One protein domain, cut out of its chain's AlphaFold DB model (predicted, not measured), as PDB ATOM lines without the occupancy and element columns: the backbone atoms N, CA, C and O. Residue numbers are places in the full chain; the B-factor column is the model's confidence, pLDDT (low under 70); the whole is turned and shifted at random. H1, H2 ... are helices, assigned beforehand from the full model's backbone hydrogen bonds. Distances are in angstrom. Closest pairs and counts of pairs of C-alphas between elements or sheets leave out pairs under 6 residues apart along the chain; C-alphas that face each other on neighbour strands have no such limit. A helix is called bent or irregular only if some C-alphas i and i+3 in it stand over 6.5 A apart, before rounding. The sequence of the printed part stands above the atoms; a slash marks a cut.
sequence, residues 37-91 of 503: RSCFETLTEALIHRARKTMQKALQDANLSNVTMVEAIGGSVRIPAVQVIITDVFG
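What this domain is: This is residues 37 to 91 of the 503 residues of an uncharacterized protein of Mesocestoides corti (UniProt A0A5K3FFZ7). One long helix, H1, kinked near its start, makes the length of this domain, and a shorter helix, H3, packs side by side with it, running the same way. Between the two, the chain folds back from the far end of H1 through a long stretch with no named element, residues 63 to 74, to the very short helix H2, after which H3 begins. The printed part has 55 residues with three named helices, in the order H1, H2, H3, and no named strand; its class is all helix, with 41 residues in the helices. It is only just compact, close to loose, with a radius of gyration of the C-alphas of 11.9 A, and its outline is elongated, 36 by 19 by 17 A.

Where its parts are: Find C-alpha 37 at (24.760, -16.233, 19.040); here H1 begins, and it runs through residues 37 to 62, 33.7 A from first to last C-alpha. Near residue 44 you meet a kink of 64 degrees. H1 is irregular there: C-alphas 43 and 46 are 7.7 A apart, and the helix's line is a rough one. H1 ends at C-alpha 62, at (24.221, -48.577, 28.490). Read on past residues 63 to 74 to H2, residues 75 to 78, which begins at C-alpha 75, at (30.701, -30.389, 12.103). H3 takes residues 80 to 90, 15.7 A from first to last C-alpha, and ends at C-alpha 90, at (28.762, -36.790, 30.490).

How they stand to each other: Look first at H1 and H3, which touch, with 9 pairs of C-alphas within 8 A. Their closest C-alphas are those of Gln 56 and Val 89, 6.5 A apart. Their lines stand at a shallow tilt of 22 degrees, and they run the same way. H2 and H3 are close but not clearly touching; their closest C-alphas are those of Val 77 and Gln 83, 6.3 A apart. H1 and H2 are apart, with no C-alpha of the one within 8 A of the other. In the backbone of H3 you will find every O i to N i+4 pair within hydrogen-bond range, in H1 20 of 22; H2 is too short for such a pair, but its one O i to N i+3 pair is within range.

The domain as a whole: The two C-alphas farthest apart are those of Cys 39 and Asn 63, at 36.0 A, while the first and last printed C-alphas, of Arg 37 and Gly 91, are 24.0 A apart. The link from H1 to H2 is long, with 12 residues, and the link from H2 to H3 is tight, with 1 residue. The printed part has no cut. Its mean pLDDT is 92.7, and no printed residue is under 70.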
ATOM      1  N   ARG A  37      24.718 -14.821  18.642       93.69
ATOM      2  CA  ARG A  37      24.760 -16.233  19.040       93.69
ATOM      3  C   ARG A  37      23.571 -16.611  19.925       93.69
ATOM      4  O   ARG A  37      23.017 -17.691  19.744       93.69
ATOM      5  N   SER A  38      23.170 -15.725  20.835       92.56
ATOM      6  CA  SER A  38      22.029 -15.918  21.737       92.56
ATOM      7  C   SER A  38      20.745 -16.202  20.967       92.56
ATOM      8  O   SER A  38      20.098 -17.215  21.221       92.56
ATOM      9  N   CYS A  39      20.409 -15.372  19.975       92.75
ATOM     10  CA  CYS A  39      19.228 -15.569  19.140       92.75
ATOM     11  C   CYS A  39      19.294 -16.902  18.389       92.75
ATOM     12  O   CYS A  39      18.310 -17.641  18.357       92.75
ATOM     13  N   PHE A  40      20.458 -17.270  17.841       94.19
ATOM     14  CA  PHE A  40      20.626 -18.570  17.189       94.19
ATOM     15  C   PHE A  40      20.398 -19.753  18.146       94.19
ATOM     16  O   PHE A  40      19.729 -20.728  17.785       94.19
ATOM     17  N   GLU A  41      20.931 -19.680  19.363       93.25
ATOM     18  CA  GLU A  41      20.759 -20.721  20.378       93.25
ATOM     19  C   GLU A  41      19.298 -20.820  20.833       93.25
ATOM     20  O   GLU A  41      18.775 -21.930  20.915       93.25
ATOM     21  N   THR A  42      18.592 -19.697  20.992       94.94
ATOM     22  CA  THR A  42      17.144 -19.681  21.260       94.94
ATOM     23  C   THR A  42      16.345 -20.311  20.115       94.94
ATOM     24  O   THR A  42      15.495 -21.168  20.342       94.94
ATOM     25  N   LEU A  43      16.648 -19.963  18.859       94.81
ATOM     26  CA  LEU A  43      15.970 -20.535  17.686       94.81
ATOM     27  C   LEU A  43      16.186 -22.049  17.554       94.81
ATOM     28  O   LEU A  43      15.349 -22.756  16.988       94.81
ATOM     29  N   THR A  44      17.313 -22.558  18.053       95.06
ATOM     30  CA  THR A  44      17.692 -23.973  17.946       95.06
ATOM     31  C   THR A  44      17.529 -24.759  19.246       95.06
ATOM     32  O   THR A  44      17.789 -25.967  19.264       95.06
ATOM     33  N   GLU A  45      17.010 -24.134  20.301       95.50
ATOM     34  CA  GLU A  45      16.886 -24.701  21.646       95.50
ATOM     35  C   GLU A  45      16.167 -26.056  21.641       95.50
ATOM     36  O   GLU A  45      16.651 -27.037  22.208       95.50
ATOM     37  N   ALA A  46      15.051 -26.166  20.912       96.69
ATOM     38  CA  ALA A  46      14.292 -27.412  20.812       96.69
ATOM     39  C   ALA A  46      15.116 -28.574  20.217       96.69
ATOM     40  O   ALA A  46      14.985 -29.728  20.644       96.69
ATOM     41  N   LEU A  47      15.984 -28.289  19.238       96.25
ATOM     42  CA  LEU A  47      16.860 -29.284  18.610       96.25
ATOM     43  C   LEU A  47      17.994 -29.693  19.549       96.25
ATOM     44  O   LEU A  47      18.311 -30.879  19.663       96.25
ATOM     45  N   ILE A  48      18.560 -28.710  20.238       94.44
ATOM     46  CA  ILE A  48      19.622 -28.880  21.220       94.44
ATOM     47  C   ILE A  48      19.128 -29.736  22.403       94.44
ATOM     48  O   ILE A  48      19.754 -30.728  22.779       94.44
ATOM     49  N   HIS A  49      17.939 -29.439  22.926       95.19
ATOM     50  CA  HIS A  49      17.309 -30.210  23.993       95.19
ATOM     51  C   HIS A  49      16.977 -31.648  23.560       95.19
ATOM     52  O   HIS A  49      17.135 -32.597  24.335       95.19
ATOM     53  N   ARG A  50      16.581 -31.853  22.297       95.38
ATOM     54  CA  ARG A  50      16.406 -33.202  21.738       95.38
ATOM     55  C   ARG A  50      17.723 -33.985  21.729       95.38
ATOM     56  O   ARG A  50      17.705 -35.169  22.053       95.38
ATOM     57  N   ALA A  51      18.848 -33.346  21.404       94.38
ATOM     58  CA  ALA A  51      20.164 -33.984  21.477       94.38
ATOM     59  C   ALA A  51      20.524 -34.374  22.922       94.38
ATOM     60  O   ALA A  51      20.940 -35.509  23.154       94.38
ATOM     61  N   ARG A  52      20.270 -33.485  23.899       95.50
ATOM     62  CA  ARG A  52      20.460 -33.762  25.337       95.50
ATOM     63  C   ARG A  52      19.732 -35.033  25.776       95.50
ATOM     64  O   ARG A  52      20.349 -35.928  26.350       95.50
ATOM     65  N   LYS A  53      18.442 -35.143  25.439       95.19
ATOM     66  CA  LYS A  53      17.612 -36.314  25.769       95.19
ATOM     67  C   LYS A  53      18.156 -37.610  25.174       95.19
ATOM     68  O   LYS A  53      18.151 -38.638  25.846       95.19
ATOM     69  N   THR A  54      18.637 -37.576  23.932       92.50
ATOM     70  CA  THR A  54      19.225 -38.757  23.283       92.50
ATOM     71  C   THR A  54      20.503 -39.212  23.988       92.50
ATOM     72  O   THR A  54      20.671 -40.406  24.208       92.50
ATOM     73  N   MET A  55      21.376 -38.281  24.391       93.12
ATOM     74  CA  MET A  55      22.611 -38.613  25.114       93.12
ATOM     75  C   MET A  55      22.326 -39.197  26.505       93.12
ATOM     76  O   MET A  55      22.905 -40.214  26.875       93.12
ATOM     77  N   GLN A  56      21.370 -38.620  27.240       93.12
ATOM     78  CA  GLN A  56      20.926 -39.159  28.532       93.12
ATOM     79  C   GLN A  56      20.337 -40.565  28.391       93.12
ATOM     80  O   GLN A  56      20.656 -41.453  29.178       93.12
ATOM     81  N   LYS A  57      19.520 -40.789  27.355       89.31
ATOM     82  CA  LYS A  57      18.976 -42.115  27.060       89.31
ATOM     83  C   LYS A  57      20.083 -43.122  26.736       89.31
ATOM     84  O   LYS A  57      20.002 -44.250  27.198       89.31
ATOM     85  N   ALA A  58      21.119 -42.731  25.996       88.50
ATOM     86  CA  ALA A  58      22.234 -43.624  25.680       88.50
ATOM     87  C   ALA A  58      22.985 -44.091  26.942       88.50
ATOM     88  O   ALA A  58      23.307 -45.271  27.048       88.50
ATOM     89  N   LEU A  59      23.206 -43.201  27.917       89.94
ATOM     90  CA  LEU A  59      23.794 -43.568  29.214       89.94
ATOM     91  C   LEU A  59      22.900 -44.532  30.002       89.94
ATOM     92  O   LEU A  59      23.390 -45.518  30.552       89.94
ATOM     93  N   GLN A  60      21.588 -44.272  30.013       89.75
ATOM     94  CA  GLN A  60      20.601 -45.145  30.654       89.75
ATOM     95  C   GLN A  60      20.561 -46.530  30.001       89.75
ATOM     96  O   GLN A  60      20.613 -47.537  30.702       89.75
ATOM     97  N   ASP A  61      20.508 -46.585  28.669       84.62
ATOM     98  CA  ASP A  61      20.467 -47.832  27.909       84.62
ATOM     99  C   ASP A  61      21.766 -48.634  28.103       84.62
ATOM    100  O   ASP A  61      21.705 -49.855  28.227       84.62
ATOM    101  N   ALA A  62      22.923 -47.962  28.197       86.38
ATOM    102  CA  ALA A  62      24.221 -48.577  28.490       86.38
ATOM    103  C   ALA A  62      24.395 -49.005  29.959       86.38
ATOM    104  O   ALA A  62      25.345 -49.721  30.268       86.38
ATOM    105  N   ASN A  63      23.501 -48.576  30.857       88.94
ATOM    106  CA  ASN A  63      23.610 -48.767  32.304       88.94
ATOM    107  C   ASN A  63      24.970 -48.299  32.868       88.94
ATOM    108  O   ASN A  63      25.576 -48.965  33.708       88.94
ATOM    109  N   LEU A  64      25.464 -47.159  32.372       87.06
ATOM    110  CA  LEU A  64      26.731 -46.559  32.793       87.06
ATOM    111  C   LEU A  64      26.475 -45.256  33.546       87.06
ATOM    112  O   LEU A  64      25.753 -44.382  33.066       87.06
ATOM    113  N   SER A  65      27.101 -45.116  34.714       82.81
ATOM    114  CA  SER A  65      27.044 -43.897  35.527       82.81
ATOM    115  C   SER A  65      28.169 -42.912  35.212       82.81
ATOM    116  O   SER A  65      27.954 -41.709  35.309       82.81
ATOM    117  N   ASN A  66      29.343 -43.409  34.804       83.62
ATOM    118  CA  ASN A  66      30.540 -42.602  34.571       83.62
ATOM    119  C   ASN A  66      31.147 -42.879  33.190       83.62
ATOM    120  O   ASN A  66      31.189 -44.023  32.734       83.62
ATOM    121  N   VAL A  67      31.672 -41.827  32.558       92.88
ATOM    122  CA  VAL A  67      32.378 -41.882  31.271       92.88
ATOM    123  C   VAL A  67      33.798 -41.354  31.451       92.88
ATOM    124  O   VAL A  67      33.993 -40.286  32.015       92.88
ATOM    125  N   THR A  68      34.798 -42.088  30.958       92.94
ATOM    126  CA  THR A  68      36.216 -41.702  31.099       92.94
ATOM    127  C   THR A  68      36.627 -40.596  30.128       92.94
ATOM    128  O   THR A  68      37.428 -39.729  30.461       92.94
ATOM    129  N   MET A  69      36.123 -40.648  28.895       93.19
ATOM    130  CA  MET A  69      36.497 -39.734  27.820       93.19
ATOM    131  C   MET A  69      35.350 -39.608  26.827       93.19
ATOM    132  O   MET A  69      34.670 -40.589  26.527       93.19
ATOM    133  N   VAL A  70      35.170 -38.404  26.293       94.50
ATOM    134  CA  VAL A  70      34.157 -38.100  25.284       94.50
ATOM    135  C   VAL A  70      34.860 -37.609  24.027       94.50
ATOM    136  O   VAL A  70      35.652 -36.679  24.101       94.50
ATOM    137  N   GLU A  71      34.572 -38.204  22.875       93.81
ATOM    138  CA  GLU A  71      35.058 -37.741  21.568       93.81
ATOM    139  C   GLU A  71      33.859 -37.223  20.761       93.81
ATOM    140  O   GLU A  71      32.918 -37.968  20.483       93.81
ATOM    141  N   ALA A  72      33.867 -35.934  20.411       93.31
ATOM    142  CA  ALA A  72      32.765 -35.291  19.695       93.31
ATOM    143  C   ALA A  72      33.064 -35.232  18.190       93.31
ATOM    144  O   ALA A  72      33.999 -34.559  17.760       93.31
ATOM    145  N   ILE A  73      32.259 -35.926  17.382       94.25
ATOM    146  CA  ILE A  73      32.480 -36.094  15.938       94.25
ATOM    147  C   ILE A  73      31.340 -35.438  15.138       94.25
ATOM    148  O   ILE A  73      30.172 -35.535  15.514       94.25
ATOM    149  N   GLY A  74      31.681 -34.794  14.016       92.12
ATOM    150  CA  GLY A  74      30.756 -34.106  13.107       92.12
ATOM    151  C   GLY A  74      30.737 -32.578  13.249       92.12
ATOM    152  O   GLY A  74      30.848 -32.035  14.341       92.12
ATOM    153  N   GLY A  75      30.543 -31.853  12.142       91.06
ATOM    154  CA  GLY A  75      30.701 -30.389  12.103       91.06
ATOM    155  C   GLY A  75      29.802 -29.588  13.061       91.06
ATOM    156  O   GLY A  75      30.216 -28.542  13.561       91.06
ATOM    157  N   SER A  76      28.603 -30.083  13.383       91.88
ATOM    158  CA  SER A  76      27.675 -29.400  14.301       91.88
ATOM    159  C   SER A  76      28.127 -29.413  15.766       91.88
ATOM    160  O   SER A  76      27.638 -28.603  16.548       91.88
ATOM    161  N   VAL A  77      29.087 -30.266  16.152       92.69
ATOM    162  CA  VAL A  77      29.652 -30.265  17.519       92.69
ATOM    163  C   VAL A  77      30.532 -29.040  17.793       92.69
ATOM    164  O   VAL A  77      30.958 -28.817  18.922       92.69
ATOM    165  N   ARG A  78      30.814 -28.230  16.762       91.25
ATOM    166  CA  ARG A  78      31.521 -26.948  16.879       91.25
ATOM    167  C   ARG A  78      30.631 -25.830  17.433       91.25
ATOM    168  O   ARG A  78      31.148 -24.771  17.765       91.25
ATOM    169  N   ILE A  79      29.316 -26.050  17.522       93.56
ATOM    170  CA  ILE A  79      28.386 -25.099  18.139       93.56
ATOM    171  C   ILE A  79      28.656 -25.070  19.655       93.56
ATOM    172  O   ILE A  79      28.553 -26.124  20.293       93.56
ATOM    173  N   PRO A  80      28.952 -23.902  20.258       92.81
ATOM    174  CA  PRO A  80      29.281 -23.802  21.682       92.81
ATOM    175  C   PRO A  80      28.221 -24.404  22.616       92.81
ATOM    176  O   PRO A  80      28.567 -25.228  23.460       92.81
ATOM    177  N   ALA A  81      26.931 -24.108  22.411       93.75
ATOM    178  CA  ALA A  81      25.847 -24.709  23.197       93.75
ATOM    179  C   ALA A  81      25.830 -26.249  23.163       93.75
ATOM    180  O   ALA A  81      25.508 -26.895  24.161       93.75
ATOM    181  N   VAL A  82      26.219 -26.866  22.042       94.50
ATOM    182  CA  VAL A  82      26.298 -28.330  21.936       94.50
ATOM    183  C   VAL A  82      27.446 -28.869  22.793       94.50
ATOM    184  O   VAL A  82      27.264 -29.866  23.486       94.50
ATOM    185  N   GLN A  83      28.602 -28.200  22.806       93.56
ATOM    186  CA  GLN A  83      29.748 -28.601  23.635       93.56
ATOM    187  C   GLN A  83      29.456 -28.489  25.132       93.56
ATOM    188  O   GLN A  83      29.857 -29.366  25.903       93.56
ATOM    189  N   VAL A  84      28.732 -27.438  25.533       94.38
ATOM    190  CA  VAL A  84      28.269 -27.257  26.915       94.38
ATOM    191  C   VAL A  84      27.398 -28.438  27.320       94.38
ATOM    192  O   VAL A  84      27.686 -29.107  28.301       94.38
ATOM    193  N   ILE A  85      26.408 -28.793  26.505       95.81
ATOM    194  CA  ILE A  85      25.471 -29.869  26.847       95.81
ATOM    195  C   ILE A  85      26.128 -31.247  26.833       95.81
ATOM    196  O   ILE A  85      25.766 -32.093  27.647       95.81
ATOM    197  N   ILE A  86      27.089 -31.493  25.941       95.12
ATOM    198  CA  ILE A  86      27.907 -32.712  25.992       95.12
ATOM    199  C   ILE A  86      28.614 -32.793  27.352       95.12
ATOM    200  O   ILE A  86      28.543 -33.822  28.022       95.12
ATOM    201  N   THR A  87      29.238 -31.695  27.786       94.88
ATOM    202  CA  THR A  87      29.936 -31.633  29.078       94.88
ATOM    203  C   THR A  87      28.966 -31.820  30.247       94.88
ATOM    204  O   THR A  87      29.256 -32.600  31.148       94.88
ATOM    205  N   ASP A  88      27.787 -31.196  30.205       94.38
ATOM    206  CA  ASP A  88      26.756 -31.339  31.239       94.38
ATOM    207  C   ASP A  88      26.244 -32.778  31.380       94.38
ATOM    208  O   ASP A  88      25.934 -33.223  32.480       94.38
ATOM    209  N   VAL A  89      26.066 -33.488  30.259       94.12
ATOM    210  CA  VAL A  89      25.475 -34.834  30.263       94.12
ATOM    211  C   VAL A  89      26.490 -35.884  30.697       94.12
ATOM    212  O   VAL A  89      26.130 -36.795  31.437       94.12
ATOM    213  N   PHE A  90      27.736 -35.777  30.235       93.81
ATOM    214  CA  PHE A  90      28.762 -36.790  30.490       93.81
ATOM    215  C   PHE A  90      29.697 -36.446  31.655       93.81
ATOM    216  O   PHE A  90      30.489 -37.293  32.059       93.81
ATOM    217  N   GLY A  91      29.654 -35.213  32.168       93.19
ATOM    218  CA  GLY A  91      30.549 -34.721  33.222       93.19
ATOM    219  C   GLY A  91      32.006 -34.537  32.781       93.19
ATOM    220  O   GLY A  91      32.855 -34.174  33.590       93.19
TER     221      GLY A  91